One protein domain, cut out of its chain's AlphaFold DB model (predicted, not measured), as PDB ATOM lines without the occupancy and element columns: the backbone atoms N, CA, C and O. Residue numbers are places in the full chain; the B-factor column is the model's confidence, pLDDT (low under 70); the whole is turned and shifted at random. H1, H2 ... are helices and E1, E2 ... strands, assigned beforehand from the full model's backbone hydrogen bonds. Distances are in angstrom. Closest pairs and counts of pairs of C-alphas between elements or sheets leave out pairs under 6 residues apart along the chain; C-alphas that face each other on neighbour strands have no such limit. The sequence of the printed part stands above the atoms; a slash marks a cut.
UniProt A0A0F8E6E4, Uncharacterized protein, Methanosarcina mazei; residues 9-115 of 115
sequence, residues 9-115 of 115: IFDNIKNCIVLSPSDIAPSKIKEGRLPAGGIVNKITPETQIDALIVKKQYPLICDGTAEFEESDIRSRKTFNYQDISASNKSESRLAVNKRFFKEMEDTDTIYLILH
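What this domain is: This is residues 9 to 115 of the 115 residues of an uncharacterized protein of Methanosarcina mazei (UniProt A0A0F8E6E4). A four-stranded antiparallel sheet, E1 - E7 - E3 - E5, makes the middle of the domain, with a layer of short pieces over each face. H2 packs on one face of the sheet, and farther out on that side lie the two-stranded ribbon of E2 and E6 and the short helices H1 and H3, neither of which is on the sheet, while H4 only grazes the sheet; on the other side, set off from the sheet, E4 pairs with residues 9 to 10. The 107 printed residues hold seven named strands and four named helices in the order E1 H1 E2 H2 E3 E4 E5 H3 E6 H4 E7, a mixed class of helices and strands. The whole is compact, with a radius of gyration of the C-alphas of 12.9 A, and only just flat, spanning 33 by 32 by 18 A.

How they stand to each other: In the large sheet, E3, residues 48 to 54, and E7, residues 109 to 114, are inner antiparallel neighbours, with N 52 and O 111 2.8 A apart, within hydrogen-bond range. The edge strand E5, residues 73 to 80, is antiparallel to E3 at 169 degrees, with N 51 and O 77 2.8 A apart. The other edge strand, E1, residues 15 to 19, is antiparallel to E7 at 162 degrees, with N 17 and O 112 2.9 A apart. The sheet is twisted, its C-alphas lying up to 4.2 A off the best plane. H2, residues 37 to 40, is on the sheet at a height of 8.1 A; its closest C-alpha pair with E7 is Ile 39 and Leu 114, 6.8 A. H4, residues 98 to 101, only grazes the sheet with residues 99 to 101. E2, residues 33 to 35, and E6, residues 93 to 95, are antiparallel at 152 degrees, with N 34 and O 94 2.9 A apart. H1, residues 26 to 31, touches H4, the closest C-alphas being those of Lys 30 and Lys 98, 6.1 A. H3, residues 86 to 90, only just touches H2, with 3 pairs of C-alphas within 8 A, the closest Val 40 and Lys 89, 6.0 A. E4, residues 66 to 69, pairs with no named strand; residues 9 to 10 pair antiparallel with its residues 66 to 67. Every O i to N i+4 pair is within hydrogen-bond range in H1 and H3; H2 and H4 are too short for one, and their single O i to N i+3 pair is within range in H4 but not in H2.

Where its parts are: E1 begins at C-alpha 15, (118.671, 127.506, 121.895). E5 is 20.2 A from first to last C-alpha, E3 19.0 A, E7 16.4 A, E1 13.5 A and E4 10.4 A. E7 ends at C-alpha 114, (116.894, 125.155, 117.731).

The domain as a whole: The C-alphas of Ser 27 and Asp 63, the two farthest apart, are 35.6 A from each other. The printed part has no cut, and the link from E3 to E4, 11 residues, is long. Mean pLDDT of the printed part is 86.8; residues 60 to 63 and 85 to 91 are under 70.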
ATOM      1  N   ILE A   9     126.624 115.129 115.407       88.62
ATOM      2  CA  ILE A   9     126.977 116.496 115.768       88.62
ATOM      3  C   ILE A   9     125.845 117.413 115.312       88.62
ATOM      4  O   ILE A   9     125.380 117.345 114.172       88.62
ATOM      5  N   PHE A  10     125.374 118.236 116.237       88.69
ATOM      6  CA  PHE A  10     124.433 119.319 116.002       88.69
ATOM      7  C   PHE A  10     125.205 120.629 116.080       88.69
ATOM      8  O   PHE A  10     125.799 120.891 117.117       88.69
ATOM      9  N   ASP A  11     125.161 121.444 115.028       88.50
ATOM     10  CA  ASP A  11     125.875 122.727 114.943       88.50
ATOM     11  C   ASP A  11     124.908 123.918 114.881       88.50
ATOM     12  O   ASP A  11     123.717 123.748 114.620       88.50
ATOM     13  N   ASN A  12     125.412 125.140 115.075       88.25
ATOM     14  CA  ASN A  12     124.631 126.386 115.075       88.25
ATOM     15  C   ASN A  12     123.467 126.401 116.082       88.25
ATOM     16  O   ASN A  12     122.422 126.994 115.830       88.25
ATOM     17  N   ILE A  13     123.634 125.761 117.239       89.81
ATOM     18  CA  ILE A  13     122.597 125.710 118.271       89.81
ATOM     19  C   ILE A  13     122.356 127.117 118.833       89.81
ATOM     20  O   ILE A  13     123.177 127.670 119.563       89.81
ATOM     21  N   LYS A  14     121.187 127.685 118.527       88.94
ATOM     22  CA  LYS A  14     120.718 128.986 119.031       88.94
ATOM     23  C   LYS A  14     120.040 128.874 120.388       88.94
ATOM     24  O   LYS A  14     120.050 129.817 121.177       88.94
ATOM     25  N   ASN A  15     119.362 127.758 120.638       88.69
ATOM     26  CA  ASN A  15     118.671 127.506 121.895       88.69
ATOM     27  C   ASN A  15     118.481 126.002 122.096       88.69
ATOM     28  O   ASN A  15     118.235 125.279 121.136       88.69
ATOM     29  N   CYS A  16     118.515 125.550 123.344       89.12
ATOM     30  CA  CYS A  16     118.196 124.179 123.690       89.12
ATOM     31  C   CYS A  16     117.288 124.136 124.918       89.12
ATOM     32  O   CYS A  16     117.493 124.872 125.883       89.12
ATOM     33  N   ILE A  17     116.276 123.274 124.873       89.62
ATOM     34  CA  ILE A  17     115.438 122.940 126.021       89.62
ATOM     35  C   ILE A  17     115.637 121.464 126.320       89.62
ATOM     36  O   ILE A  17     115.542 120.627 125.424       89.62
ATOM     37  N   VAL A  18     115.876 121.168 127.591       90.62
ATOM     38  CA  VAL A  18     115.974 119.808 128.113       90.62
ATOM     39  C   VAL A  18     114.731 119.536 128.947       90.62
ATOM     40  O   VAL A  18     114.367 120.357 129.788       90.62
ATOM     41  N   LEU A  19     114.072 118.411 128.690       91.25
ATOM     42  CA  LEU A  19     112.880 117.965 129.405       91.25
ATOM     43  C   LEU A  19     113.065 116.531 129.895       91.25
ATOM     44  O   LEU A  19     113.752 115.720 129.270       91.25
ATOM     45  N   SER A  20     112.379 116.222 130.983       91.44
ATOM     46  CA  SER A  20     112.141 114.873 131.474       91.44
ATOM     47  C   SER A  20     110.816 114.328 130.914       91.44
ATOM     48  O   SER A  20     109.863 115.093 130.726       91.44
ATOM     49  N   PRO A  21     110.678 113.006 130.708       92.50
ATOM     50  CA  PRO A  21     109.387 112.351 130.502       92.50
ATOM     51  C   PRO A  21     108.327 112.758 131.540       92.50
ATOM     52  O   PRO A  21     107.161 112.930 131.185       92.50
ATOM     53  N   SER A  22     108.729 112.998 132.795       91.50
ATOM     54  CA  SER A  22     107.836 113.463 133.869       91.50
ATOM     55  C   SER A  22     107.246 114.855 133.625       91.50
ATOM     56  O   SER A  22     106.202 115.180 134.186       91.50
ATOM     57  N   ASP A  23     107.882 115.670 132.779       89.88
ATOM     58  CA  ASP A  23     107.399 117.008 132.418       89.88
ATOM     59  C   ASP A  23     106.261 116.950 131.383       89.88
ATOM     60  O   ASP A  23     105.609 117.959 131.093       89.88
ATOM     61  N   ILE A  24     105.994 115.769 130.811       90.25
ATOM     62  CA  ILE A  24     104.962 115.562 129.799       90.25
ATOM     63  C   ILE A  24     103.775 114.827 130.416       90.25
ATOM     64  O   ILE A  24     103.831 113.645 130.742       90.25
ATOM     65  N   ALA A  25     102.630 115.507 130.493       90.31
ATOM     66  CA  ALA A  25     101.400 114.872 130.952       90.31
ATOM     67  C   ALA A  25     101.044 113.638 130.082       90.31
ATOM     68  O   ALA A  25     101.078 113.736 128.849       90.31
ATOM     69  N   PRO A  26     100.589 112.508 130.667       91.00
ATOM     70  CA  PRO A  26     100.274 111.285 129.915       91.00
ATOM     71  C   PRO A  26      99.251 111.478 128.786       91.00
ATOM     72  O   PRO A  26      99.308 110.810 127.752       91.00
ATOM     73  N   SER A  27      98.311 112.414 128.951       89.94
ATOM     74  CA  SER A  27      97.362 112.797 127.898       89.94
ATOM     75  C   SER A  27      98.064 113.384 126.671       89.94
ATOM     76  O   SER A  27      97.664 113.099 125.546       89.94
ATOM     77  N   LYS A  28      99.156 114.132 126.856       87.81
ATOM     78  CA  LYS A  28      99.935 114.752 125.775       87.81
ATOM     79  C   LYS A  28     100.830 113.764 125.046       87.81
ATOM     80  O   LYS A  28     100.883 113.811 123.818       87.81
ATOM     81  N   ILE A  29     101.376 112.782 125.757       88.81
ATOM     82  CA  ILE A  29     102.028 111.619 125.138       88.81
ATOM     83  C   ILE A  29     101.026 110.887 124.229       88.81
ATOM     84  O   ILE A  29     101.301 110.646 123.051       88.81
ATOM     85  N   LYS A  30      99.807 110.623 124.729       88.81
ATOM     86  CA  LYS A  30      98.724 109.996 123.948       88.81
ATOM     87  C   LYS A  30      98.247 110.844 122.770       88.81
ATOM     88  O   LYS A  30      97.755 110.269 121.802       88.81
ATOM     89  N   GLU A  31      98.358 112.165 122.826       89.38
ATOM     90  CA  GLU A  31      98.063 113.074 121.708       89.38
ATOM     91  C   GLU A  31      99.244 113.207 120.726       89.38
ATOM     92  O   GLU A  31      99.065 113.703 119.616       89.38
ATOM     93  N   GLY A  32     100.445 112.746 121.094       89.81
ATOM     94  CA  GLY A  32     101.652 112.929 120.290       89.81
ATOM     95  C   GLY A  32     102.171 114.369 120.315       89.81
ATOM     96  O   GLY A  32     102.650 114.856 119.288       89.81
ATOM     97  N   ARG A  33     102.025 115.065 121.449       89.94
ATOM     98  CA  ARG A  33     102.365 116.483 121.621       89.94
ATOM     99  C   ARG A  33     103.416 116.673 122.708       89.94
ATOM    100  O   ARG A  33     103.312 116.085 123.779       89.94
ATOM    101  N   LEU A  34     104.378 117.547 122.435       90.62
ATOM    102  CA  LEU A  34     105.513 117.831 123.308       90.62
ATOM    103  C   LEU A  34     105.480 119.309 123.743       90.62
ATOM    104  O   LEU A  34     105.224 120.172 122.894       90.62
ATOM    105  N   PRO A  35     105.662 119.631 125.037       89.06
ATOM    106  CA  PRO A  35     105.707 121.016 125.498       89.06
ATOM    107  C   PRO A  35     106.961 121.700 124.946       89.06
ATOM    108  O   PRO A  35     108.076 121.301 125.247       89.06
ATOM    109  N   ALA A  36     106.786 122.719 124.105       87.00
ATOM    110  CA  ALA A  36     107.893 123.299 123.341       87.00
ATOM    111  C   ALA A  36     107.809 124.830 123.230       87.00
ATOM    112  O   ALA A  36     108.457 125.434 122.380       87.00
ATOM    113  N   GLY A  37     107.015 125.488 124.082       83.81
ATOM    114  CA  GLY A  37     106.732 126.925 123.981       83.81
ATOM    115  C   GLY A  37     107.972 127.813 123.949       83.81
ATOM    116  O   GLY A  37     108.053 128.733 123.139       83.81
ATOM    117  N   GLY A  38     108.975 127.499 124.773       80.31
ATOM    118  CA  GLY A  38     110.214 128.278 124.847       80.31
ATOM    119  C   GLY A  38     111.053 128.267 123.561       80.31
ATOM    120  O   GLY A  38     111.903 129.142 123.391       80.31
ATOM    121  N   ILE A  39     110.817 127.306 122.660       86.75
ATOM    122  CA  ILE A  39     111.592 127.126 121.426       86.75
ATOM    123  C   ILE A  39     110.748 127.342 120.166       86.75
ATOM    124  O   ILE A  39     111.187 128.020 119.243       86.75
ATOM    125  N   VAL A  40     109.489 126.892 120.166       87.38
ATOM    126  CA  VAL A  40     108.535 127.074 119.059       87.38
ATOM    127  C   VAL A  40     108.251 128.554 118.790       87.38
ATOM    128  O   VAL A  40     108.111 128.950 117.637       87.38
ATOM    129  N   ASN A  41     108.223 129.398 119.825       83.94
ATOM    130  CA  ASN A  41     108.010 130.839 119.657       83.94
ATOM    131  C   ASN A  41     109.229 131.578 119.079       83.94
ATOM    132  O   ASN A  41     109.102 132.727 118.668       83.94
ATOM    133  N   LYS A  42     110.398 130.929 119.037       86.44
ATOM    134  CA  LYS A  42     111.646 131.500 118.513       86.44
ATOM    135  C   LYS A  42     111.956 131.053 117.082       86.44
ATOM    136  O   LYS A  42     112.943 131.511 116.516       86.44
ATOM    137  N   ILE A  43     111.130 130.178 116.494       87.44
ATOM    138  CA  ILE A  43     111.361 129.664 115.142       87.44
ATOM    139  C   ILE A  43     111.066 130.736 114.073       87.44
ATOM    140  O   ILE A  43     109.971 131.310 114.008       87.44
ATOM    141  N   THR A  44     112.041 130.965 113.200       88.31
ATOM    142  CA  THR A  44     111.994 131.793 111.989       88.31
ATOM    143  C   THR A  44     112.074 130.914 110.728       88.31
ATOM    144  O   THR A  44     112.407 129.732 110.839       88.31
ATOM    145  N   PRO A  45     111.782 131.447 109.526       89.44
ATOM    146  CA  PRO A  45     111.862 130.690 108.271       89.44
ATOM    147  C   PRO A  45     113.214 130.019 107.981       89.44
ATOM    148  O   PRO A  45     113.248 129.056 107.224       89.44
ATOM    149  N   GLU A  46     114.301 130.503 108.587       90.38
ATOM    150  CA  GLU A  46     115.670 129.998 108.401       90.38
ATOM    151  C   GLU A  46     116.134 129.068 109.533       90.38
ATOM    152  O   GLU A  46     117.293 128.671 109.581       90.38
ATOM    153  N   THR A  47     115.251 128.757 110.482       89.88
ATOM    154  CA  THR A  47     115.572 127.926 111.652       89.88
ATOM    155  C   THR A  47     114.822 126.601 111.604       89.88
ATOM    156  O   THR A  47     113.737 126.500 111.019       89.88
ATOM    157  N   GLN A  48     115.374 125.603 112.285       92.44
ATOM    158  CA  GLN A  48     114.759 124.288 112.458       92.44
ATOM    159  C   GLN A  48     114.862 123.835 113.912       92.44
ATOM    160  O   GLN A  48     115.744 124.278 114.646       92.44
ATOM    161  N   ILE A  49     113.956 122.948 114.321       92.62
ATOM    162  CA  ILE A  49     113.974 122.313 115.637       92.62
ATOM    163  C   ILE A  49     114.214 120.814 115.476       92.62
ATOM    164  O   ILE A  49     113.415 120.126 114.844       92.62
ATOM    165  N   ASP A  50     115.251 120.298 116.121       93.25
ATOM    166  CA  ASP A  50     115.468 118.870 116.311       93.25
ATOM    167  C   ASP A  50     114.955 118.449 117.693       93.25
ATOM    168  O   ASP A  50     115.393 118.956 118.723       93.25
ATOM    169  N   ALA A  51     114.001 117.519 117.712       93.69
ATOM    170  CA  ALA A  51     113.514 116.870 118.919       93.69
ATOM    171  C   ALA A  51     114.150 115.484 119.046       93.69
ATOM    172  O   ALA A  51     114.010 114.662 118.135       93.69
ATOM    173  N   LEU A  52     114.804 115.209 120.171       94.69
ATOM    174  CA  LEU A  52     115.455 113.933 120.459       94.69
ATOM    175  C   LEU A  52     114.950 113.335 121.768       94.69
ATOM    176  O   LEU A  52     114.697 114.069 122.718       94.69
ATOM    177  N   ILE A  53     114.877 112.008 121.828       95.31
ATOM    178  CA  ILE A  53     114.823 111.235 123.077       95.31
ATOM    179  C   ILE A  53     116.136 110.474 123.184       95.31
ATOM    180  O   ILE A  53     116.477 109.720 122.269       95.31
ATOM    181  N   VAL A  54     116.856 110.655 124.286       94.44
ATOM    182  CA  VAL A  54     118.145 110.007 124.544       94.44
ATOM    183  C   VAL A  54     118.160 109.296 125.888       94.44
ATOM    184  O   VAL A  54     117.586 109.771 126.862       94.44
ATOM    185  N   LYS A  55     118.866 108.165 125.941       94.12
ATOM    186  CA  LYS A  55     118.954 107.269 127.110       94.12
ATOM    187  C   LYS A  55     119.597 107.895 128.343       94.12
ATOM    188  O   LYS A  55     119.453 107.381 129.447       94.12
ATOM    189  N   LYS A  56     120.371 108.962 128.150       86.75
ATOM    190  CA  LYS A  56     121.099 109.653 129.210       86.75
ATOM    191  C   LYS A  56     121.178 111.143 128.923       86.75
ATOM    192  O   LYS A  56     121.063 111.583 127.777       86.75
ATOM    193  N   GLN A  57     121.434 111.911 129.972       82.62
ATOM    194  CA  GLN A  57     121.697 113.332 129.847       82.62
ATOM    195  C   GLN A  57     123.115 113.558 129.303       82.62
ATOM    196  O   GLN A  57     124.086 113.018 129.830       82.62
ATOM    197  N   TYR A  58     123.225 114.365 128.252       80.44
ATOM    198  CA  TYR A  58     124.485 114.833 127.697       80.44
ATOM    199  C   TYR A  58     124.769 116.248 128.211       80.44
ATOM    200  O   TYR A  58     123.844 117.062 128.307       80.44
ATOM    201  N   PRO A  59     126.025 116.576 128.553       70.62
ATOM    202  CA  PRO A  59     126.397 117.955 128.818       70.62
ATOM    203  C   PRO A  59     126.261 118.753 127.516       70.62
ATOM    204  O   PRO A  59     127.007 118.536 126.564       70.62
ATOM    205  N   LEU A  60     125.288 119.663 127.464       66.56
ATOM    206  CA  LEU A  60     125.188 120.630 126.375       66.56
ATOM    207  C   LEU A  60     126.357 121.599 126.499       66.56
ATOM    208  O   LEU A  60     126.446 122.351 127.470       66.56
ATOM    209  N   ILE A  61     127.260 121.568 125.526       57.72
ATOM    210  CA  ILE A  61     128.369 122.509 125.465       57.72
ATOM    211  C   ILE A  61     127.807 123.808 124.883       57.72
ATOM    212  O   ILE A  61     127.221 123.825 123.806       57.72
ATOM    213  N   CYS A  62     127.933 124.914 125.617       53.38
ATOM    214  CA  CYS A  62     127.332 126.204 125.261       53.38
ATOM    215  C   CYS A  62     127.959 126.893 124.031       53.38
ATOM    216  O   CYS A  62     127.642 128.052 123.775       53.38
ATOM    217  N   ASP A  63     128.812 126.206 123.267       62.47
ATOM    218  CA  ASP A  63     129.595 126.774 122.162       62.47
ATOM    219  C   ASP A  63     128.939 126.537 120.788       62.47
ATOM    220  O   ASP A  63     129.595 126.340 119.769       62.47
ATOM    221  N   GLY A  64     127.602 126.515 120.761       76.12
ATOM    222  CA  GLY A  64     126.823 126.360 119.531       76.12
ATOM    223  C   GLY A  64     126.826 124.950 118.937       76.12
ATOM    224  O   GLY A  64     126.236 124.767 117.872       76.12
ATOM    225  N   THR A  65     127.424 123.960 119.609       82.44
ATOM    226  CA  THR A  65     127.439 122.564 119.160       82.44
ATOM    227  C   THR A  65     127.045 121.579 120.263       82.44
ATOM    228  O   THR A  65     127.212 121.838 121.455       82.44
ATOM    229  N   ALA A  66     126.491 120.430 119.873       86.50
ATOM    230  CA  ALA A  66     126.216 119.319 120.779       86.50
ATOM    231  C   ALA A  66     126.499 117.980 120.093       86.50
ATOM    232  O   ALA A  66     126.058 117.747 118.968       86.50
ATOM    233  N   GLU A  67     127.203 117.093 120.794       88.62
ATOM    234  CA  GLU A  67     127.498 115.739 120.326       88.62
ATOM    235  C   GLU A  67     126.669 114.713 121.096       88.62
ATOM    236  O   GLU A  67     126.613 114.739 122.327       88.62
ATOM    237  N   PHE A  68     126.075 113.775 120.365       89.38
ATOM    238  CA  PHE A  68     125.347 112.641 120.923       89.38
ATOM    239  C   PHE A  68     125.856 111.347 120.300       89.38
ATOM    240  O   PHE A  68     126.072 111.286 119.089       89.38
ATOM    241  N   GLU A  69     125.995 110.292 121.099       90.88
ATOM    242  CA  GLU A  69     126.201 108.950 120.553       90.88
ATOM    243  C   GLU A  69     124.897 108.469 119.906       90.88
ATOM    244  O   GLU A  69     123.835 108.495 120.535       90.88
ATOM    245  N   GLU A  70     124.958 107.992 118.660       89.19
ATOM    246  CA  GLU A  70     123.780 107.483 117.939       89.19
ATOM    247  C   GLU A  70     123.093 106.346 118.690       89.19
ATOM    248  O   GLU A  70     121.868 106.251 118.711       89.19
ATOM    249  N   SER A  71     123.885 105.507 119.359       90.75
ATOM    250  CA  SER A  71     123.404 104.379 120.157       90.75
ATOM    251  C   SER A  71     122.561 104.801 121.364       90.75
ATOM    252  O   SER A  71     121.789 103.984 121.882       90.75
ATOM    253  N   ASP A  72     122.676 106.056 121.801       92.31
ATOM    254  CA  ASP A  72     121.896 106.610 122.901       92.31
ATOM    255  C   ASP A  72     120.619 107.308 122.438       92.31
ATOM    256  O   ASP A  72     119.753 107.563 123.273       92.31
ATOM    257  N   ILE A  73     120.452 107.582 121.142       93.12
ATOM    258  CA  ILE A  73     119.241 108.203 120.598       93.12
ATOM    259  C   ILE A  73     118.179 107.125 120.365       93.12
ATOM    260  O   ILE A  73     118.350 106.217 119.558       93.12
ATOM    261  N   ARG A  74     117.038 107.253 121.045       94.25
ATOM    262  CA  ARG A  74     115.864 106.390 120.829       94.25
ATOM    263  C   ARG A  74     114.983 106.887 119.698       94.25
ATOM    264  O   ARG A  74     114.427 106.115 118.925       94.25
ATOM    265  N   SER A  75     114.815 108.203 119.620       94.69
ATOM    266  CA  SER A  75     114.001 108.834 118.590       94.69
ATOM    267  C   SER A  75     114.538 110.211 118.259       94.69
ATOM    268  O   SER A  75     114.984 110.938 119.146       94.69
ATOM    269  N   ARG A  76     114.456 110.576 116.981       93.81
ATOM    270  CA  ARG A  76     114.775 111.908 116.476       93.81
ATOM    271  C   ARG A  76     113.705 112.344 115.489       93.81
ATOM    272  O   ARG A  76     113.258 111.552 114.658       93.81
ATOM    273  N   LYS A  77     113.316 113.614 115.556       93.75
ATOM    274  CA  LYS A  77     112.452 114.246 114.562       93.75
ATOM    275  C   LYS A  77     112.837 115.708 114.368       93.75
ATOM    276  O   LYS A  77     112.906 116.454 115.338       93.75
ATOM    277  N   THR A  78     113.025 116.101 113.117       93.12
ATOM    278  CA  THR A  78     113.347 117.476 112.727       93.12
ATOM    279  C   THR A  78     112.091 118.183 112.228       93.12
ATOM    280  O   THR A  78     111.234 117.565 111.591       93.12
ATOM    281  N   PHE A  79     111.973 119.469 112.538       91.31
ATOM    282  CA  PHE A  79     110.861 120.329 112.153       91.31
ATOM    283  C   PHE A  79     111.391 121.630 111.577       91.31
ATOM    284  O   PHE A  79     112.089 122.376 112.264       91.31
ATOM    285  N   ASN A  80     110.993 121.941 110.354       90.62
ATOM    286  CA  ASN A  80     111.237 123.243 109.759       90.62
ATOM    287  C   ASN A  80     110.123 124.217 110.137       90.62
ATOM    288  O   ASN A  80     109.046 123.829 110.599       90.62
ATOM    289  N   TYR A  81     110.341 125.501 109.859       87.06
ATOM    290  CA  TYR A  81     109.333 126.541 110.062       87.06
ATOM    291  C   TYR A  81     107.954 126.188 109.484       87.06
ATOM    292  O   TYR A  81     106.937 126.441 110.127       87.06
ATOM    293  N   GLN A  82     107.912 125.584 108.292       85.06
ATOM    294  CA  GLN A  82     106.664 125.218 107.611       85.06
ATOM    295  C   GLN A  82     105.916 124.066 108.301       85.06
ATOM    296  O   GLN A  82     104.687 124.043 108.284       85.06
ATOM    297  N   ASP A  83     106.640 123.149 108.951       83.44
ATOM    298  CA  ASP A  83     106.052 122.037 109.711       83.44
ATOM    299  C   ASP A  83     105.391 122.531 111.005       83.44
ATOM    300  O   ASP A  83     104.469 121.915 111.554       83.44
ATOM    301  N   ILE A  84     105.848 123.681 111.501       82.25
ATOM    302  CA  ILE A  84     105.290 124.351 112.665       82.25
ATOM    303  C   ILE A  84     104.187 125.301 112.195       82.25
ATOM    304  O   ILE A  84     104.354 126.518 112.103       82.25
ATOM    305  N   SER A  85     103.021 124.714 111.912       69.44
ATOM    306  CA  SER A  85     101.795 125.455 111.611       69.44
ATOM    307  C   SER A  85     101.489 126.504 112.689       69.44
ATOM    308  O   SER A  85     101.862 126.364 113.858       69.44
ATOM    309  N   ALA A  86     100.729 127.542 112.324       62.69
ATOM    310  CA  ALA A  86     100.316 128.596 113.257       62.69
ATOM    311  C   ALA A  86      99.642 128.051 114.537       62.69
ATOM    312  O   ALA A  86      99.814 128.619 115.613       62.69
ATOM    313  N   SER A  87      98.947 126.911 114.443       57.78
ATOM    314  CA  SER A  87      98.329 126.216 115.581       57.78
ATOM    315  C   SER A  87      99.333 125.640 116.590       57.78
ATOM    316  O   SER A  87      99.052 125.613 117.783       57.78
ATOM    317  N   ASN A  88     100.514 125.199 116.147       63.56
ATOM    318  CA  ASN A  88     101.566 124.719 117.050       63.56
ATOM    319  C   ASN A  88     102.204 125.888 117.820       63.56
ATOM    320  O   ASN A  88     102.504 125.759 119.010       63.56
ATOM    321  N   LYS A  89     102.339 127.052 117.166       64.88
ATOM    322  CA  LYS A  89     102.805 128.292 117.803       64.88
ATOM    323  C   LYS A  89     101.829 128.791 118.865       64.88
ATOM    324  O   LYS A  89     102.245 129.053 119.990       64.88
ATOM    325  N   SER A  90     100.535 128.852 118.549       62.28
ATOM    326  CA  SER A  90      99.522 129.320 119.504       62.28
ATOM    327  C   SER A  90      99.378 128.403 120.722       62.28
ATOM    328  O   SER A  90      99.143 128.886 121.826       62.28
ATOM    329  N   GLU A  91      99.571 127.093 120.555       68.44
ATOM    330  CA  GLU A  91      99.518 126.131 121.657       68.44
ATOM    331  C   GLU A  91     100.839 125.961 122.423       68.44
ATOM    332  O   GLU A  91     100.860 125.239 123.422       68.44
ATOM    333  N   SER A  92     101.942 126.590 121.989       78.62
ATOM    334  CA  SER A  92     103.270 126.392 122.596       78.62
ATOM    335  C   SER A  92     103.686 124.908 122.657       78.62
ATOM    336  O   SER A  92     104.317 124.444 123.614       78.62
ATOM    337  N   ARG A  93     103.303 124.133 121.636       82.31
ATOM    338  CA  ARG A  93     103.478 122.674 121.581       82.31
ATOM    339  C   ARG A  93     103.951 122.214 120.214       82.31
ATOM    340  O   ARG A  93     103.567 122.772 119.192       82.31
ATOM    341  N   LEU A  94     104.735 121.141 120.211       87.81
ATOM    342  CA  LEU A  94     105.261 120.515 119.004       87.81
ATOM    343  C   LEU A  94     104.559 119.177 118.738       87.81
ATOM    344  O   LEU A  94     104.467 118.321 119.621       87.81
ATOM    345  N   ALA A  95     104.058 118.989 117.516       89.25
ATOM    346  CA  ALA A  95     103.361 117.772 117.101       89.25
ATOM    347  C   ALA A  95     104.355 116.675 116.660       89.25
ATOM    348  O   ALA A  95     104.681 116.505 115.480       89.25
ATOM    349  N   VAL A  96     104.837 115.888 117.621       89.38
ATOM    350  CA  VAL A  96     105.830 114.824 117.386       89.38
ATOM    351  C   VAL A  96     105.236 113.496 116.918       89.38
ATOM    352  O   VAL A  96     105.945 112.740 116.259       89.38
ATOM    353  N   ASN A  97     103.922 113.289 117.083       89.62
ATOM    354  CA  ASN A  97     103.207 112.014 116.889       89.62
ATOM    355  C   ASN A  97     103.525 110.999 118.004       89.62
ATOM    356  O   ASN A  97     104.620 110.965 118.551       89.62
ATOM    357  N   LYS A  98     102.559 110.138 118.338       91.88
ATOM    358  CA  LYS A  98     102.672 109.116 119.393       91.88
ATOM    359  C   LYS A  98     103.851 108.162 119.179       91.88
ATOM    360  O   LYS A  98     104.428 107.692 120.149       91.88
ATOM    361  N   ARG A  99     104.212 107.881 117.916       92.81
ATOM    362  CA  ARG A  99     105.343 106.993 117.582       92.81
ATOM    363  C   ARG A  99     106.688 107.514 118.091       92.81
ATOM    364  O   ARG A  99     107.552 106.695 118.365       92.81
ATOM    365  N   PHE A 100     106.837 108.831 118.251       93.25
ATOM    366  CA  PHE A 100     108.043 109.438 118.818       93.25
ATOM    367  C   PHE A 100     108.317 108.939 120.244       93.25
ATOM    368  O   PHE A 100     109.458 108.695 120.602       93.25
ATOM    369  N   PHE A 101     107.261 108.697 121.025       94.12
ATOM    370  CA  PHE A 101     107.357 108.260 122.420       94.12
ATOM    371  C   PHE A 101     107.367 106.734 122.600       94.12
ATOM    372  O   PHE A 101     107.330 106.263 123.731       94.12
ATOM    373  N   LYS A 102     107.349 105.941 121.518       92.31
ATOM    374  CA  LYS A 102     107.076 104.492 121.590       92.31
ATOM    375  C   LYS A 102     108.080 103.725 122.461       92.31
ATOM    376  O   LYS A 102     107.683 102.778 123.128       92.31
ATOM    377  N   GLU A 103     109.348 104.119 122.414       92.88
ATOM    378  CA  GLU A 103     110.455 103.464 123.127       92.88
ATOM    379  C   GLU A 103     110.986 104.313 124.288       92.88
ATOM    380  O   GLU A 103     112.056 104.021 124.816       92.88
ATOM    381  N   MET A 104     110.258 105.374 124.654       94.69
ATOM    382  CA  MET A 104     110.640 106.278 125.733       94.69
ATOM    383  C   MET A 104     110.486 105.589 127.090       94.69
ATOM    384  O   MET A 104     109.435 105.022 127.391       94.69
ATOM    385  N   GLU A 105     111.519 105.698 127.910       94.88
ATOM    386  CA  GLU A 105     111.565 105.268 129.304       94.88
ATOM    387  C   GLU A 105     111.591 106.486 130.234       94.88
ATOM    388  O   GLU A 105     112.025 107.568 129.843       94.88
ATOM    389  N   ASP A 106     111.155 106.318 131.483       91.88
ATOM    390  CA  ASP A 106     111.024 107.423 132.448       91.88
ATOM    391  C   ASP A 106     112.365 108.093 132.803       91.88
ATOM    392  O   ASP A 106     112.388 109.241 133.239       91.88
ATOM    393  N   THR A 107     113.481 107.382 132.617       93.06
ATOM    394  CA  THR A 107     114.845 107.878 132.860       93.06
ATOM    395  C   THR A 107     115.464 108.585 131.657       93.06
ATOM    396  O   THR A 107     116.571 109.112 131.767       93.06
ATOM    397  N   ASP A 108     114.800 108.557 130.500       94.94
ATOM    398  CA  ASP A 108     115.314 109.205 129.302       94.94
ATOM    399  C   ASP A 108     115.327 110.730 129.458       94.94
ATOM    400  O   ASP A 108     114.681 111.323 130.320       94.94
ATOM    401  N   THR A 109     116.067 111.391 128.580       94.12
ATOM    402  CA  THR A 109     116.101 112.846 128.471       94.12
ATOM    403  C   THR A 109     115.629 113.268 127.090       94.12
ATOM    404  O   THR A 109     115.994 112.670 126.079       94.12
ATOM    405  N   ILE A 110     114.826 114.321 127.039       94.00
ATOM    406  CA  ILE A 110     114.278 114.860 125.802       94.00
ATOM    407  C   ILE A 110     114.969 116.186 125.504       94.00
ATOM    408  O   ILE A 110     114.925 117.104 126.319       94.00
ATOM    409  N   TYR A 111     115.573 116.305 124.325       93.12
ATOM    410  CA  TYR A 111     116.197 117.543 123.858       93.12
ATOM    411  C   TYR A 111     115.344 118.170 122.769       93.12
ATOM    412  O   TYR A 111     114.913 117.488 121.842       93.12
ATOM    413  N   LEU A 112     115.131 119.476 122.863       92.75
ATOM    414  CA  LEU A 112     114.647 120.307 121.771       92.75
ATOM    415  C   LEU A 112     115.754 121.291 121.421       92.75
ATOM    416  O   LEU A 112     116.093 122.144 122.238       92.75
ATOM    417  N   ILE A 113     116.318 121.169 120.228       92.50
ATOM    418  CA  ILE A 113     117.471 121.945 119.768       92.50
ATOM    419  C   ILE A 113     117.009 122.849 118.629       92.50
ATOM    420  O   ILE A 113     116.483 122.354 117.642       92.50
ATOM    421  N   LEU A 114     117.167 124.164 118.773       91.69
ATOM    422  CA  LEU A 114     116.894 125.155 117.731       91.69
ATOM    423  C   LEU A 114     118.200 125.554 117.069       91.69
ATOM    424  O   LEU A 114     119.118 126.000 117.761       91.69
ATOM    425  N   HIS A 115     118.212 125.471 115.747       89.62
ATOM    426  CA  HIS A 115     119.313 125.870 114.879       89.62
ATOM    427  C   HIS A 115     119.046 127.212 114.205       89.62
ATOM    428  O   HIS A 115     117.870 127.548 113.948       89.62
TER     429      HIS A 115